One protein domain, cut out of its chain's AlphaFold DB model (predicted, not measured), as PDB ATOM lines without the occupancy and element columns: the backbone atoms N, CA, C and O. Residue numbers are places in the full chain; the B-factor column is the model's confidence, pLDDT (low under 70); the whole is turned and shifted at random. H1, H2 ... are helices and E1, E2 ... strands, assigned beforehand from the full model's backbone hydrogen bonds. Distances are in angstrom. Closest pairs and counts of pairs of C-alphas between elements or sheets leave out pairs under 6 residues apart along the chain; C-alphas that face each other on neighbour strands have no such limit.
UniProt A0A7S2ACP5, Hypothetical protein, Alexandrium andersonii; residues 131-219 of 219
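AT A GLANCE: This is residues 131 to 219 of the 219 residues of the protein "Hypothetical protein" of Alexandrium andersonii (UniProt A0A7S2ACP5). A strongly twisted wall of four strands has two helices, H1 and H2, packed over one face; the first part of H1, residues 132 to 140, comes near the sheet. The long unnamed stretch of residues 159 to 177 loops round the E1 edge of the sheet, and the tiny helix H3 sits by the end of E2. The printed part has 89 residues with three named helices followed by four named strands, in the sheet order E1, E2, E3, E4, antiparallel throughout. The class is mixed, helices and strands, with under half of the residues in named elements. The whole is compact, with a radius of gyration of the C-alphas of 12.4 A and spans of 38 by 28 by 20 A.

HOW THE PARTS SIT: H1, residues 132 to 144, touches H2, residues 151 to 158, with its residues 135 to 139 alone; the closest C-alphas are those of Ser 139 and Ser 151, 6.9 A apart. They run opposite ways at a steep tilt of 60 degrees. E1, residues 185 to 188, E2, residues 195 to 199, E3, residues 202 to 206, and E4, residues 212 to 216, form a meander, each strand the antiparallel neighbour of the one before, and each step is a hairpin. N 187 and O 196 are within hydrogen-bond range at 3.0 A, N 197 and O 204 at 2.9 A, and N 205 and O 213 at 2.8 A. H1 and H2 are on the same face of this sheet, giving two layers, helices on one face of a sheet. H1 has a height over the sheet of 11.6 A and runs along the strands, at 19 degrees to E3 on the local plane; its closest C-alpha to E4 is Phe 136, 6.2 A from that of Gly 212. H2 has a height of 8.7 A; the C-alphas of Gln 152 and Thr 206 in E3 are 5.7 A apart. H3, residues 178 to 181, only grazes the sheet with residues 179 to 181; the C-alphas of Ala 180 and Tyr 199 are 5.4 A apart. H1 and H3 are apart. In H1 and H2 every O i to N i+4 pair is within hydrogen-bond range, and H3 is too short for such a pair.

IN THESE COORDINATES: H1 begins at C-alpha 132, (-25.527, -17.281, -30.977), and is 18.3 A long; H2 measures 10.3 A and H3 6.5 A. E1 is 10.6 A long, E2 and E3 13.3 A each, and E4 12.1 A, ending at C-alpha 216, (-17.578, -14.997, -21.708).

THE WHOLE: The C-alphas farthest apart, those of Gly 146 and Pro 175, are 38.8 A apart. The printed part has no cut and ends at Gln 219, the chain's last residue. The link from H2 to H3, 19 residues, is long. The mean pLDDT of the printed part is 94.2, and no printed residue is under 70.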
ATOM      1  N   PRO A 131     -29.290 -20.419 -31.060       96.25
ATOM      2  CA  PRO A 131     -28.260 -19.909 -30.160       96.25
ATOM      3  C   PRO A 131     -27.197 -19.097 -30.924       96.25
ATOM      4  O   PRO A 131     -26.930 -19.403 -32.090       96.25
ATOM      5  N   PRO A 132     -26.506 -18.127 -30.289       97.06
ATOM      6  CA  PRO A 132     -25.527 -17.281 -30.977       97.06
ATOM      7  C   PRO A 132     -24.432 -18.074 -31.704       97.06
ATOM      8  O   PRO A 132     -24.096 -17.762 -32.845       97.06
ATOM      9  N   GLY A 133     -23.917 -19.147 -31.091       96.94
ATOM     10  CA  GLY A 133     -22.916 -20.012 -31.721       96.94
ATOM     11  C   GLY A 133     -23.394 -20.642 -33.036       96.94
ATOM     12  O   GLY A 133     -22.647 -20.659 -34.016       96.94
ATOM     13  N   GLU A 134     -24.649 -21.096 -33.090       97.44
ATOM     14  CA  GLU A 134     -25.255 -21.663 -34.300       97.44
ATOM     15  C   GLU A 134     -25.560 -20.585 -35.344       97.44
ATOM     16  O   GLU A 134     -25.292 -20.787 -36.530       97.44
ATOM     17  N   LEU A 135     -26.031 -19.407 -34.918       98.12
ATOM     18  CA  LEU A 135     -26.249 -18.265 -35.810       98.12
ATOM     19  C   LEU A 135     -24.941 -17.824 -36.485       98.12
ATOM     20  O   LEU A 135     -24.902 -17.601 -37.696       98.12
ATOM     21  N   PHE A 136     -23.840 -17.737 -35.735       97.94
ATOM     22  CA  PHE A 136     -22.541 -17.380 -36.307       97.94
ATOM     23  C   PHE A 136     -21.935 -18.507 -37.146       97.94
ATOM     24  O   PHE A 136     -21.239 -18.227 -38.121       97.94
ATOM     25  N   ALA A 137     -22.206 -19.777 -36.833       97.56
ATOM     26  CA  ALA A 137     -21.848 -20.883 -37.721       97.56
ATOM     27  C   ALA A 137     -22.601 -20.789 -39.061       97.56
ATOM     28  O   ALA A 137     -21.990 -20.949 -40.121       97.56
ATOM     29  N   LEU A 138     -23.896 -20.451 -39.028       97.75
ATOM     30  CA  LEU A 138     -24.695 -20.168 -40.219       97.75
ATOM     31  C   LEU A 138     -24.112 -18.991 -41.014       97.75
ATOM     32  O   LEU A 138     -23.893 -19.136 -42.214       97.75
ATOM     33  N   SER A 139     -23.802 -17.869 -40.360       97.75
ATOM     34  CA  SER A 139     -23.210 -16.693 -41.014       97.75
ATOM     35  C   SER A 139     -21.882 -17.023 -41.713       97.75
ATOM     36  O   SER A 139     -21.719 -16.740 -42.900       97.75
ATOM     37  N   LYS A 140     -20.966 -17.739 -41.045       97.81
ATOM     38  CA  LYS A 140     -19.707 -18.210 -41.657       97.81
ATOM     39  C   LYS A 140     -19.942 -19.113 -42.863       97.81
ATOM     40  O   LYS A 140     -19.232 -18.995 -43.860       97.81
ATOM     41  N   ARG A 141     -20.926 -20.016 -42.788       98.00
ATOM     42  CA  ARG A 141     -21.285 -20.899 -43.907       98.00
ATOM     43  C   ARG A 141     -21.773 -20.091 -45.110       98.00
ATOM     44  O   ARG A 141     -21.268 -20.297 -46.205       98.00
ATOM     45  N   LEU A 142     -22.693 -19.149 -44.904       97.31
ATOM     46  CA  LEU A 142     -23.193 -18.276 -45.975       97.31
ATOM     47  C   LEU A 142     -22.064 -17.441 -46.595       97.31
ATOM     48  O   LEU A 142     -22.007 -17.286 -47.815       97.31
ATOM     49  N   ALA A 143     -21.122 -16.971 -45.772       97.00
ATOM     50  CA  ALA A 143     -19.933 -16.279 -46.252       97.00
ATOM     51  C   ALA A 143     -19.048 -17.179 -47.131       97.00
ATOM     52  O   ALA A 143     -18.607 -16.767 -48.203       97.00
ATOM     53  N   ALA A 144     -18.839 -18.435 -46.727       97.44
ATOM     54  CA  ALA A 144     -18.118 -19.427 -47.527       97.44
ATOM     55  C   ALA A 144     -18.839 -19.780 -48.846       97.44
ATOM     56  O   ALA A 144     -18.189 -20.157 -49.818       97.44
ATOM     57  N   GLU A 145     -20.163 -19.610 -48.907       96.50
ATOM     58  CA  GLU A 145     -20.984 -19.747 -50.120       96.50
ATOM     59  C   GLU A 145     -20.974 -18.486 -51.016       96.50
ATOM     60  O   GLU A 145     -21.675 -18.435 -52.033       96.50
ATOM     61  N   GLY A 146     -20.177 -17.469 -50.669       95.00
ATOM     62  CA  GLY A 146     -19.943 -16.273 -51.486       95.00
ATOM     63  C   GLY A 146     -20.839 -15.073 -51.169       95.00
ATOM     64  O   GLY A 146     -20.819 -14.092 -51.920       95.00
ATOM     65  N   ALA A 147     -21.620 -15.129 -50.088       94.62
ATOM     66  CA  ALA A 147     -22.348 -13.970 -49.581       94.62
ATOM     67  C   ALA A 147     -21.406 -13.041 -48.792       94.62
ATOM     68  O   ALA A 147     -20.537 -13.514 -48.059       94.62
ATOM     69  N   PHE A 148     -21.579 -11.722 -48.885       95.00
ATOM     70  CA  PHE A 148     -20.921 -10.820 -47.941       95.00
ATOM     71  C   PHE A 148     -21.756 -10.786 -46.662       95.00
ATOM     72  O   PHE A 148     -22.851 -10.228 -46.649       95.00
ATOM     73  N   MET A 149     -21.269 -11.432 -45.604       94.50
ATOM     74  CA  MET A 149     -21.986 -11.515 -44.334       94.50
ATOM     75  C   MET A 149     -21.404 -10.541 -43.320       94.50
ATOM     76  O   MET A 149     -20.242 -10.660 -42.931       94.50
ATOM     77  N   ASP A 150     -22.256  -9.628 -42.870       94.75
ATOM     78  CA  ASP A 150     -22.027  -8.807 -41.691       94.75
ATOM     79  C   ASP A 150     -22.755  -9.435 -40.498       94.75
ATOM     80  O   ASP A 150     -23.976  -9.611 -40.493       94.75
ATOM     81  N   SER A 151     -21.989  -9.817 -39.483       96.56
ATOM     82  CA  SER A 151     -22.520 -10.422 -38.275       96.56
ATOM     83  C   SER A 151     -23.349  -9.435 -37.451       96.56
ATOM     84  O   SER A 151     -24.291  -9.889 -36.800       96.56
ATOM     85  N   GLN A 152     -23.109  -8.119 -37.555       96.50
ATOM     86  CA  GLN A 152     -23.978  -7.101 -36.955       96.50
ATOM     87  C   GLN A 152     -25.370  -7.157 -37.595       96.50
ATOM     88  O   GLN A 152     -26.374  -7.203 -36.882       96.50
ATOM     89  N   MET A 153     -25.428  -7.264 -38.926       96.44
ATOM     90  CA  MET A 153     -26.682  -7.423 -39.667       96.44
ATOM     91  C   MET A 153     -27.391  -8.745 -39.334       96.44
ATOM     92  O   MET A 153     -28.597  -8.765 -39.070       96.44
ATOM     93  N   MET A 154     -26.650  -9.858 -39.285       97.75
ATOM     94  CA  MET A 154     -27.211 -11.172 -38.934       97.75
ATOM     95  C   MET A 154     -27.894 -11.156 -37.569       97.75
ATOM     96  O   MET A 154     -28.995 -11.687 -37.432       97.75
ATOM     97  N   VAL A 155     -27.273 -10.543 -36.557       98.00
ATOM     98  CA  VAL A 155     -27.867 -10.507 -35.214       98.00
ATOM     99  C   VAL A 155     -29.054  -9.554 -35.137       98.00
ATOM    100  O   VAL A 155     -30.013  -9.873 -34.441       98.00
ATOM    101  N   THR A 156     -29.055  -8.438 -35.876       97.19
ATOM    102  CA  THR A 156     -30.219  -7.532 -35.941       97.19
ATOM    103  C   THR A 156     -31.405  -8.150 -36.672       97.19
ATOM    104  O   THR A 156     -32.549  -7.829 -36.364       97.19
ATOM    105  N   MET A 157     -31.139  -9.064 -37.606       97.81
ATOM    106  CA  MET A 157     -32.160  -9.845 -38.308       97.81
ATOM    107  C   MET A 157     -32.632 -11.067 -37.509       97.81
ATOM    108  O   MET A 157     -33.670 -11.645 -37.836       97.81
ATOM    109  N   ALA A 158     -31.898 -11.458 -36.466       97.88
ATOM    110  CA  ALA A 158     -32.208 -12.613 -35.632       97.88
ATOM    111  C   ALA A 158     -32.858 -12.240 -34.299       97.88
ATOM    112  O   ALA A 158     -33.800 -12.902 -33.878       97.88
ATOM    113  N   TYR A 159     -32.388 -11.205 -33.607       96.75
ATOM    114  CA  TYR A 159     -32.730 -10.984 -32.203       96.75
ATOM    115  C   TYR A 159     -33.348  -9.615 -31.952       96.75
ATOM    116  O   TYR A 159     -33.043  -8.625 -32.613       96.75
ATOM    117  N   GLU A 160     -34.227  -9.566 -30.954       93.50
ATOM    118  CA  GLU A 160     -34.849  -8.324 -30.516       93.50
ATOM    119  C   GLU A 160     -33.840  -7.411 -29.811       93.50
ATOM    120  O   GLU A 160     -32.978  -7.859 -29.043       93.50
ATOM    121  N   TRP A 161     -33.980  -6.109 -30.059       95.31
ATOM    122  CA  TRP A 161     -33.175  -5.087 -29.407       95.31
ATOM    123  C   TRP A 161     -33.676  -4.856 -27.981       95.31
ATOM    124  O   TRP A 161     -34.842  -4.537 -27.759       95.31
ATOM    125  N   TYR A 162     -32.781  -4.995 -27.011       94.50
ATOM    126  CA  TYR A 162     -33.053  -4.762 -25.593       94.50
ATOM    127  C   TYR A 162     -32.162  -3.669 -24.992       94.50
ATOM    128  O   TYR A 162     -32.521  -3.054 -23.988       94.50
ATOM    129  N   GLY A 163     -30.992  -3.421 -25.587       92.75
ATOM    130  CA  GLY A 163     -30.081  -2.387 -25.107       92.75
ATOM    131  C   GLY A 163     -30.677  -0.970 -25.165       92.75
ATOM    132  O   GLY A 163     -31.742  -0.743 -25.751       92.75
ATOM    133  N   PRO A 164     -29.969   0.024 -24.599       93.06
ATOM    134  CA  PRO A 164     -30.274   1.434 -24.829       93.06
ATOM    135  C   PRO A 164     -30.383   1.761 -26.325       93.06
ATOM    136  O   PRO A 164     -29.913   1.004 -27.174       93.06
ATOM    137  N   GLU A 165     -30.980   2.905 -26.662       92.94
ATOM    138  CA  GLU A 165     -30.921   3.427 -28.033       92.94
ATOM    139  C   GLU A 165     -29.469   3.454 -28.535       92.94
ATOM    140  O   GLU A 165     -28.540   3.732 -27.766       92.94
ATOM    141  N   GLN A 166     -29.265   3.136 -29.817       90.06
ATOM    142  CA  GLN A 166     -27.934   3.130 -30.413       90.06
ATOM    143  C   GLN A 166     -27.190   4.438 -30.085       90.06
ATOM    144  O   GLN A 166     -27.744   5.532 -30.183       90.06
ATOM    145  N   PHE A 167     -25.928   4.314 -29.661       88.62
ATOM    146  CA  PHE A 167     -25.071   5.424 -29.211       88.62
ATOM    147  C   PHE A 167     -25.469   6.103 -27.884       88.62
ATOM    148  O   PHE A 167     -24.889   7.134 -27.535       88.62
ATOM    149  N   ARG A 168     -26.415   5.550 -27.109       93.38
ATOM    150  CA  ARG A 168     -26.852   6.099 -25.805       93.38
ATOM    151  C   ARG A 168     -26.432   5.276 -24.581       93.38
ATOM    152  O   ARG A 168     -26.878   5.582 -23.480       93.38
ATOM    153  N   GLY A 169     -25.585   4.264 -24.744       93.88
ATOM    154  CA  GLY A 169     -25.074   3.425 -23.651       93.88
ATOM    155  C   GLY A 169     -24.722   2.026 -24.138       93.88
ATOM    156  O   GLY A 169     -24.622   1.815 -25.350       93.88
ATOM    157  N   SER A 170     -24.571   1.075 -23.215       96.00
ATOM    158  CA  SER A 170     -24.382  -0.344 -23.523       96.00
ATOM    159  C   SER A 170     -25.460  -1.227 -22.894       96.00
ATOM    160  O   SER A 170     -26.034  -0.905 -21.855       96.00
ATOM    161  N   ILE A 171     -25.709  -2.394 -23.498       95.38
ATOM    162  CA  ILE A 171     -26.534  -3.446 -22.889       95.38
ATOM    163  C   ILE A 171     -25.974  -3.929 -21.539       95.38
ATOM    164  O   ILE A 171     -26.719  -4.455 -20.719       95.38
ATOM    165  N   PHE A 172     -24.679  -3.724 -21.274       95.38
ATOM    166  CA  PHE A 172     -24.069  -4.051 -19.983       95.38
ATOM    167  C   PHE A 172     -24.455  -3.077 -18.859       95.38
ATOM    168  O   PHE A 172     -24.271  -3.409 -17.689       95.38
ATOM    169  N   ASP A 173     -25.009  -1.908 -19.200       94.81
ATOM    170  CA  ASP A 173     -25.415  -0.876 -18.238       94.81
ATOM    171  C   ASP A 173     -26.883  -1.017 -17.801       94.81
ATOM    172  O   ASP A 173     -27.347  -0.288 -16.922       94.81
ATOM    173  N   VAL A 174     -27.636  -1.939 -18.411       92.00
ATOM    174  CA  VAL A 174     -29.049  -2.190 -18.097       92.00
ATOM    175  C   VAL A 174     -29.222  -3.541 -17.399       92.00
ATOM    176  O   VAL A 174     -28.452  -4.471 -17.648       92.00
ATOM    177  N   PRO A 175     -30.235  -3.702 -16.526       91.19
ATOM    178  CA  PRO A 175     -30.530  -4.997 -15.932       91.19
ATOM    179  C   PRO A 175     -30.783  -6.046 -17.016       91.19
ATOM    180  O   PRO A 175     -31.646  -5.858 -17.880       91.19
ATOM    181  N   VAL A 176     -30.043  -7.155 -16.941       84.12
ATOM    182  CA  VAL A 176     -30.235  -8.305 -17.831       84.12
ATOM    183  C   VAL A 176     -31.681  -8.775 -17.689       84.12
ATOM    184  O   VAL A 176     -32.131  -9.025 -16.564       84.12
ATOM    185  N   PRO A 177     -32.437  -8.880 -18.787       80.94
ATOM    186  CA  PRO A 177     -33.827  -9.261 -18.681       80.94
ATOM    187  C   PRO A 177     -33.927 -10.731 -18.279       80.94
ATOM    188  O   PRO A 177     -33.108 -11.561 -18.673       80.94
ATOM    189  N   GLN A 178     -34.957 -11.069 -17.501       79.12
ATOM    190  CA  GLN A 178     -35.159 -12.440 -17.014       79.12
ATOM    191  C   GLN A 178     -35.248 -13.459 -18.166       79.12
ATOM    192  O   GLN A 178     -34.758 -14.584 -18.049       79.12
ATOM    193  N   ASN A 179     -35.799 -13.036 -19.309       76.81
ATOM    194  CA  ASN A 179     -35.935 -13.859 -20.509       76.81
ATOM    195  C   ASN A 179     -34.625 -14.059 -21.300       76.81
ATOM    196  O   ASN A 179     -34.613 -14.892 -22.202       76.81
ATOM    197  N   ALA A 180     -33.517 -13.386 -20.957       79.94
ATOM    198  CA  ALA A 180     -32.211 -13.631 -21.589       79.94
ATOM    199  C   ALA A 180     -31.695 -15.065 -21.345       79.94
ATOM    200  O   ALA A 180     -30.803 -15.556 -22.038       79.94
ATOM    201  N   SER A 181     -32.259 -15.751 -20.346       82.31
ATOM    202  CA  SER A 181     -32.022 -17.173 -20.091       82.31
ATOM    203  C   SER A 181     -32.683 -18.094 -21.127       82.31
ATOM    204  O   SER A 181     -32.203 -19.204 -21.356       82.31
ATOM    205  N   GLU A 182     -33.747 -17.627 -21.779       88.88
ATOM    206  CA  GLU A 182     -34.533 -18.395 -22.745       88.88
ATOM    207  C   GLU A 182     -34.182 -18.028 -24.187       88.88
ATOM    208  O   GLU A 182     -34.179 -18.901 -25.056       88.88
ATOM    209  N   ARG A 183     -33.869 -16.753 -24.455       91.81
ATOM    210  CA  ARG A 183     -33.592 -16.237 -25.804       91.81
ATOM    211  C   ARG A 183     -32.466 -15.207 -25.809       91.81
ATOM    212  O   ARG A 183     -32.342 -14.465 -24.837       91.81
ATOM    213  N   PRO A 184     -31.667 -15.124 -26.887       95.25
ATOM    214  CA  PRO A 184     -30.648 -14.091 -26.995       95.25
ATOM    215  C   PRO A 184     -31.282 -12.700 -27.054       95.25
ATOM    216  O   PRO A 184     -32.306 -12.501 -27.712       95.25
ATOM    217  N   VAL A 185     -30.660 -11.735 -26.383       94.56
ATOM    218  CA  VAL A 185     -31.031 -10.315 -26.459       94.56
ATOM    219  C   VAL A 185     -29.862  -9.494 -26.982       94.56
ATOM    220  O   VAL A 185     -28.710  -9.761 -26.635       94.56
ATOM    221  N   LEU A 186     -30.166  -8.502 -27.819       96.94
ATOM    222  CA  LEU A 186     -29.187  -7.697 -28.544       96.94
ATOM    223  C   LEU A 186     -29.135  -6.259 -28.020       96.94
ATOM    224  O   LEU A 186     -30.151  -5.666 -27.656       96.94
ATOM    225  N   GLY A 187     -27.950  -5.658 -28.028       97.00
ATOM    226  CA  GLY A 187     -27.786  -4.223 -27.829       97.00
ATOM    227  C   GLY A 187     -26.380  -3.755 -28.171       97.00
ATOM    228  O   GLY A 187     -25.559  -4.512 -28.683       97.00
ATOM    229  N   THR A 188     -26.072  -2.498 -27.875       96.62
ATOM    230  CA  THR A 188     -24.727  -1.938 -28.056       96.62
ATOM    231  C   THR A 188     -23.721  -2.509 -27.050       96.62
ATOM    232  O   THR A 188     -24.018  -2.657 -25.858       96.62
ATOM    233  N   SER A 189     -22.497  -2.784 -27.505       96.31
ATOM    234  CA  SER A 189     -21.342  -3.002 -26.623       96.31
ATOM    235  C   SER A 189     -20.749  -1.657 -26.160       96.31
ATOM    236  O   SER A 189     -21.081  -0.594 -26.679       96.31
ATOM    237  N   ASN A 190     -19.833  -1.714 -25.192       95.38
ATOM    238  CA  ASN A 190     -18.946  -0.612 -24.808       95.38
ATOM    239  C   ASN A 190     -17.816  -0.362 -25.825       95.38
ATOM    240  O   ASN A 190     -17.036   0.578 -25.673       95.38
ATOM    241  N   LYS A 191     -17.681  -1.223 -26.837       95.44
ATOM    242  CA  LYS A 191     -16.671  -1.093 -27.889       95.44
ATOM    243  C   LYS A 191     -17.241  -0.317 -29.077       95.44
ATOM    244  O   LYS A 191     -18.423  -0.422 -29.392       95.44
ATOM    245  N   PHE A 192     -16.383   0.469 -29.728       93.88
ATOM    246  CA  PHE A 192     -16.751   1.204 -30.937       93.88
ATOM    247  C   PHE A 192     -17.218   0.234 -32.026       93.88
ATOM    248  O   PHE A 192     -16.518  -0.748 -32.289       93.88
ATOM    249  N   ASP A 193     -18.374   0.550 -32.618       92.62
ATOM    250  CA  ASP A 193     -19.003  -0.201 -33.708       92.62
ATOM    251  C   ASP A 193     -19.066  -1.706 -33.422       92.62
ATOM    252  O   ASP A 193     -18.392  -2.543 -34.022       92.62
ATOM    253  N   THR A 194     -19.729  -2.038 -32.318       96.56
ATOM    254  CA  THR A 194     -19.819  -3.408 -31.823       96.56
ATOM    255  C   THR A 194     -21.162  -3.604 -31.144       96.56
ATOM    256  O   THR A 194     -21.537  -2.829 -30.254       96.56
ATOM    257  N   TYR A 195     -21.872  -4.667 -31.510       97.88
ATOM    258  CA  TYR A 195     -23.038  -5.117 -30.752       97.88
ATOM    259  C   TYR A 195     -22.656  -6.228 -29.787       97.88
ATOM    260  O   TYR A 195     -21.703  -6.972 -30.014       97.88
ATOM    261  N   ALA A 196     -23.404  -6.321 -28.696       97.62
ATOM    262  CA  ALA A 196     -23.286  -7.371 -27.705       97.62
ATOM    263  C   ALA A 196     -24.580  -8.185 -27.646       97.62
ATOM    264  O   ALA A 196     -25.685  -7.635 -27.707       97.62
ATOM    265  N   LEU A 197     -24.422  -9.497 -27.495       97.19
ATOM    266  CA  LEU A 197     -25.504 -10.436 -27.235       97.19
ATOM    267  C   LEU A 197     -25.350 -11.008 -25.836       97.19
ATOM    268  O   LEU A 197     -24.259 -11.435 -25.451       97.19
ATOM    269  N   LEU A 198     -26.464 -11.083 -25.117       96.25
ATOM    270  CA  LEU A 198     -26.562 -11.823 -23.864       96.25
ATOM    271  C   LEU A 198     -27.454 -13.038 -24.096       96.25
ATOM    272  O   LEU A 198     -28.586 -12.891 -24.559       96.25
ATOM    273  N   TYR A 199     -26.955 -14.228 -23.773       95.88
ATOM    274  CA  TYR A 199     -27.730 -15.461 -23.877       95.88
ATOM    275  C   TYR A 199     -27.293 -16.450 -22.804       95.88
ATOM    276  O   TYR A 199     -26.139 -16.867 -22.779       95.88
ATOM    277  N   LYS A 200     -28.205 -16.845 -21.911       93.75
ATOM    278  CA  LYS A 200     -27.878 -17.699 -20.755       93.75
ATOM    279  C   LYS A 200     -26.700 -17.111 -19.958       93.75
ATOM    280  O   LYS A 200     -26.800 -16.007 -19.431       93.75
ATOM    281  N   ASN A 201     -25.599 -17.849 -19.840       93.25
ATOM    282  CA  ASN A 201     -24.355 -17.434 -19.193       93.25
ATOM    283  C   ASN A 201     -23.310 -16.894 -20.186       93.25
ATOM    284  O   ASN A 201     -22.196 -16.571 -19.765       93.25
ATOM    285  N   GLU A 202     -23.650 -16.816 -21.471       95.94
ATOM    286  CA  GLU A 202     -22.766 -16.386 -22.543       95.94
ATOM    287  C   GLU A 202     -22.884 -14.887 -22.815       95.94
ATOM    288  O   GLU A 202     -23.964 -14.289 -22.755       95.94
ATOM    289  N   VAL A 203     -21.748 -14.292 -23.168       96.81
ATOM    290  CA  VAL A 203     -21.676 -12.947 -23.733       96.81
ATOM    291  C   VAL A 203     -20.921 -13.035 -25.042       96.81
ATOM    292  O   VAL A 203     -19.783 -13.510 -25.070       96.81
ATOM    293  N   TRP A 204     -21.543 -12.535 -26.101       98.00
ATOM    294  CA  TRP A 204     -20.926 -12.435 -27.415       98.00
ATOM    295  C   TRP A 204     -20.814 -10.984 -27.833       98.00
ATOM    296  O   TRP A 204     -21.648 -10.157 -27.467       98.00
ATOM    297  N   GLU A 205     -19.812 -10.694 -28.643       98.06
ATOM    298  CA  GLU A 205     -19.684  -9.437 -29.356       98.06
ATOM    299  C   GLU A 205     -19.586  -9.691 -30.854       98.06
ATOM    300  O   GLU A 205     -19.053 -10.706 -31.299       98.06
ATOM    301  N   THR A 206     -20.101  -8.763 -31.642       97.31
ATOM    302  CA  THR A 206     -20.073  -8.822 -33.103       97.31
ATOM    303  C   THR A 206     -19.618  -7.483 -33.662       97.31
ATOM    304  O   THR A 206     -19.924  -6.426 -33.109       97.31
ATOM    305  N   ARG A 207     -18.839  -7.566 -34.737       95.50
ATOM    306  CA  ARG A 207     -18.263  -6.471 -35.520       95.50
ATOM    307  C   ARG A 207     -18.435  -6.810 -36.999       95.50
ATOM    308  O   ARG A 207     -18.900  -7.904 -37.328       95.50
ATOM    309  N   ASP A 208     -17.956  -5.929 -37.865       92.62
ATOM    310  CA  ASP A 208     -17.862  -6.193 -39.296       92.62
ATOM    311  C   ASP A 208     -17.205  -7.548 -39.595       92.62
ATOM    312  O   ASP A 208     -16.140  -7.895 -39.069       92.62
ATOM    313  N   GLY A 209     -17.848  -8.309 -40.478       93.00
ATOM    314  CA  GLY A 209     -17.427  -9.646 -40.886       93.00
ATOM    315  C   GLY A 209     -18.372 -10.753 -40.410       93.00
ATOM    316  O   GLY A 209     -19.346 -10.492 -39.710       93.00
ATOM    317  N   PRO A 210     -18.108 -12.019 -40.775       92.12
ATOM    318  CA  PRO A 210     -19.113 -13.086 -40.746       92.12
ATOM    319  C   PRO A 210     -19.253 -13.798 -39.391       92.12
ATOM    320  O   PRO A 210     -19.855 -14.868 -39.308       92.12
ATOM    321  N   ALA A 211     -18.622 -13.298 -38.328       93.88
ATOM    322  CA  ALA A 211     -18.519 -14.023 -37.070       93.88
ATOM    323  C   ALA A 211     -18.599 -13.097 -35.861       93.88
ATOM    324  O   ALA A 211     -17.912 -12.082 -35.804       93.88
ATOM    325  N   GLY A 212     -19.364 -13.524 -34.860       95.06
ATOM    326  CA  GLY A 212     -19.224 -13.023 -33.503       95.06
ATOM    327  C   GLY A 212     -18.120 -13.750 -32.741       95.06
ATOM    328  O   GLY A 212     -17.744 -14.887 -33.054       95.06
ATOM    329  N   GLU A 213     -17.628 -13.082 -31.711       97.12
ATOM    330  CA  GLU A 213     -16.674 -13.591 -30.740       97.12
ATOM    331  C   GLU A 213     -17.398 -13.805 -29.413       97.12
ATOM    332  O   GLU A 213     -18.012 -12.888 -28.867       97.12
ATOM    333  N   CYS A 214     -17.331 -15.021 -28.882       97.44
ATOM    334  CA  CYS A 214     -17.801 -15.274 -27.532       97.44
ATOM    335  C   CYS A 214     -16.724 -14.827 -26.544       97.44
ATOM    336  O   CYS A 214     -15.618 -15.366 -26.535       97.44
ATOM    337  N   ILE A 215     -17.043 -13.838 -25.714       97.56
ATOM    338  CA  ILE A 215     -16.088 -13.212 -24.791       97.56
ATOM    339  C   ILE A 215     -16.235 -13.720 -23.353       97.56
ATOM    340  O   ILE A 215     -15.367 -13.474 -22.514       97.56
ATOM    341  N   LYS A 216     -17.332 -14.420 -23.036       97.00
ATOM    342  CA  LYS A 216     -17.578 -14.997 -21.708       97.00
ATOM    343  C   LYS A 216     -18.553 -16.165 -21.786       97.00
ATOM    344  O   LYS A 216     -19.532 -16.084 -22.513       97.00
ATOM    345  N   GLY A 217     -18.330 -17.192 -20.963       94.06
ATOM    346  CA  GLY A 217     -19.316 -18.249 -20.688       94.06
ATOM    347  C   GLY A 217     -19.470 -19.323 -21.765       94.06
ATOM    348  O   GLY A 217     -20.317 -20.195 -21.608       94.06
ATOM    349  N   CYS A 218     -18.639 -19.266 -22.801       89.12
ATOM    350  CA  CYS A 218     -18.588 -20.196 -23.923       89.12
ATOM    351  C   CYS A 218     -18.137 -21.585 -23.449       89.12
ATOM    352  O   CYS A 218     -17.193 -21.675 -22.656       89.12
ATOM    353  N   GLN A 219     -18.790 -22.639 -23.938       72.62
ATOM    354  CA  GLN A 219     -18.418 -24.041 -23.705       72.62
ATOM    355  C   GLN A 219     -17.870 -24.683 -24.977       72.62
ATOM    356  O   GLN A 219     -18.370 -24.335 -26.070       72.62
TER     357      GLN A 219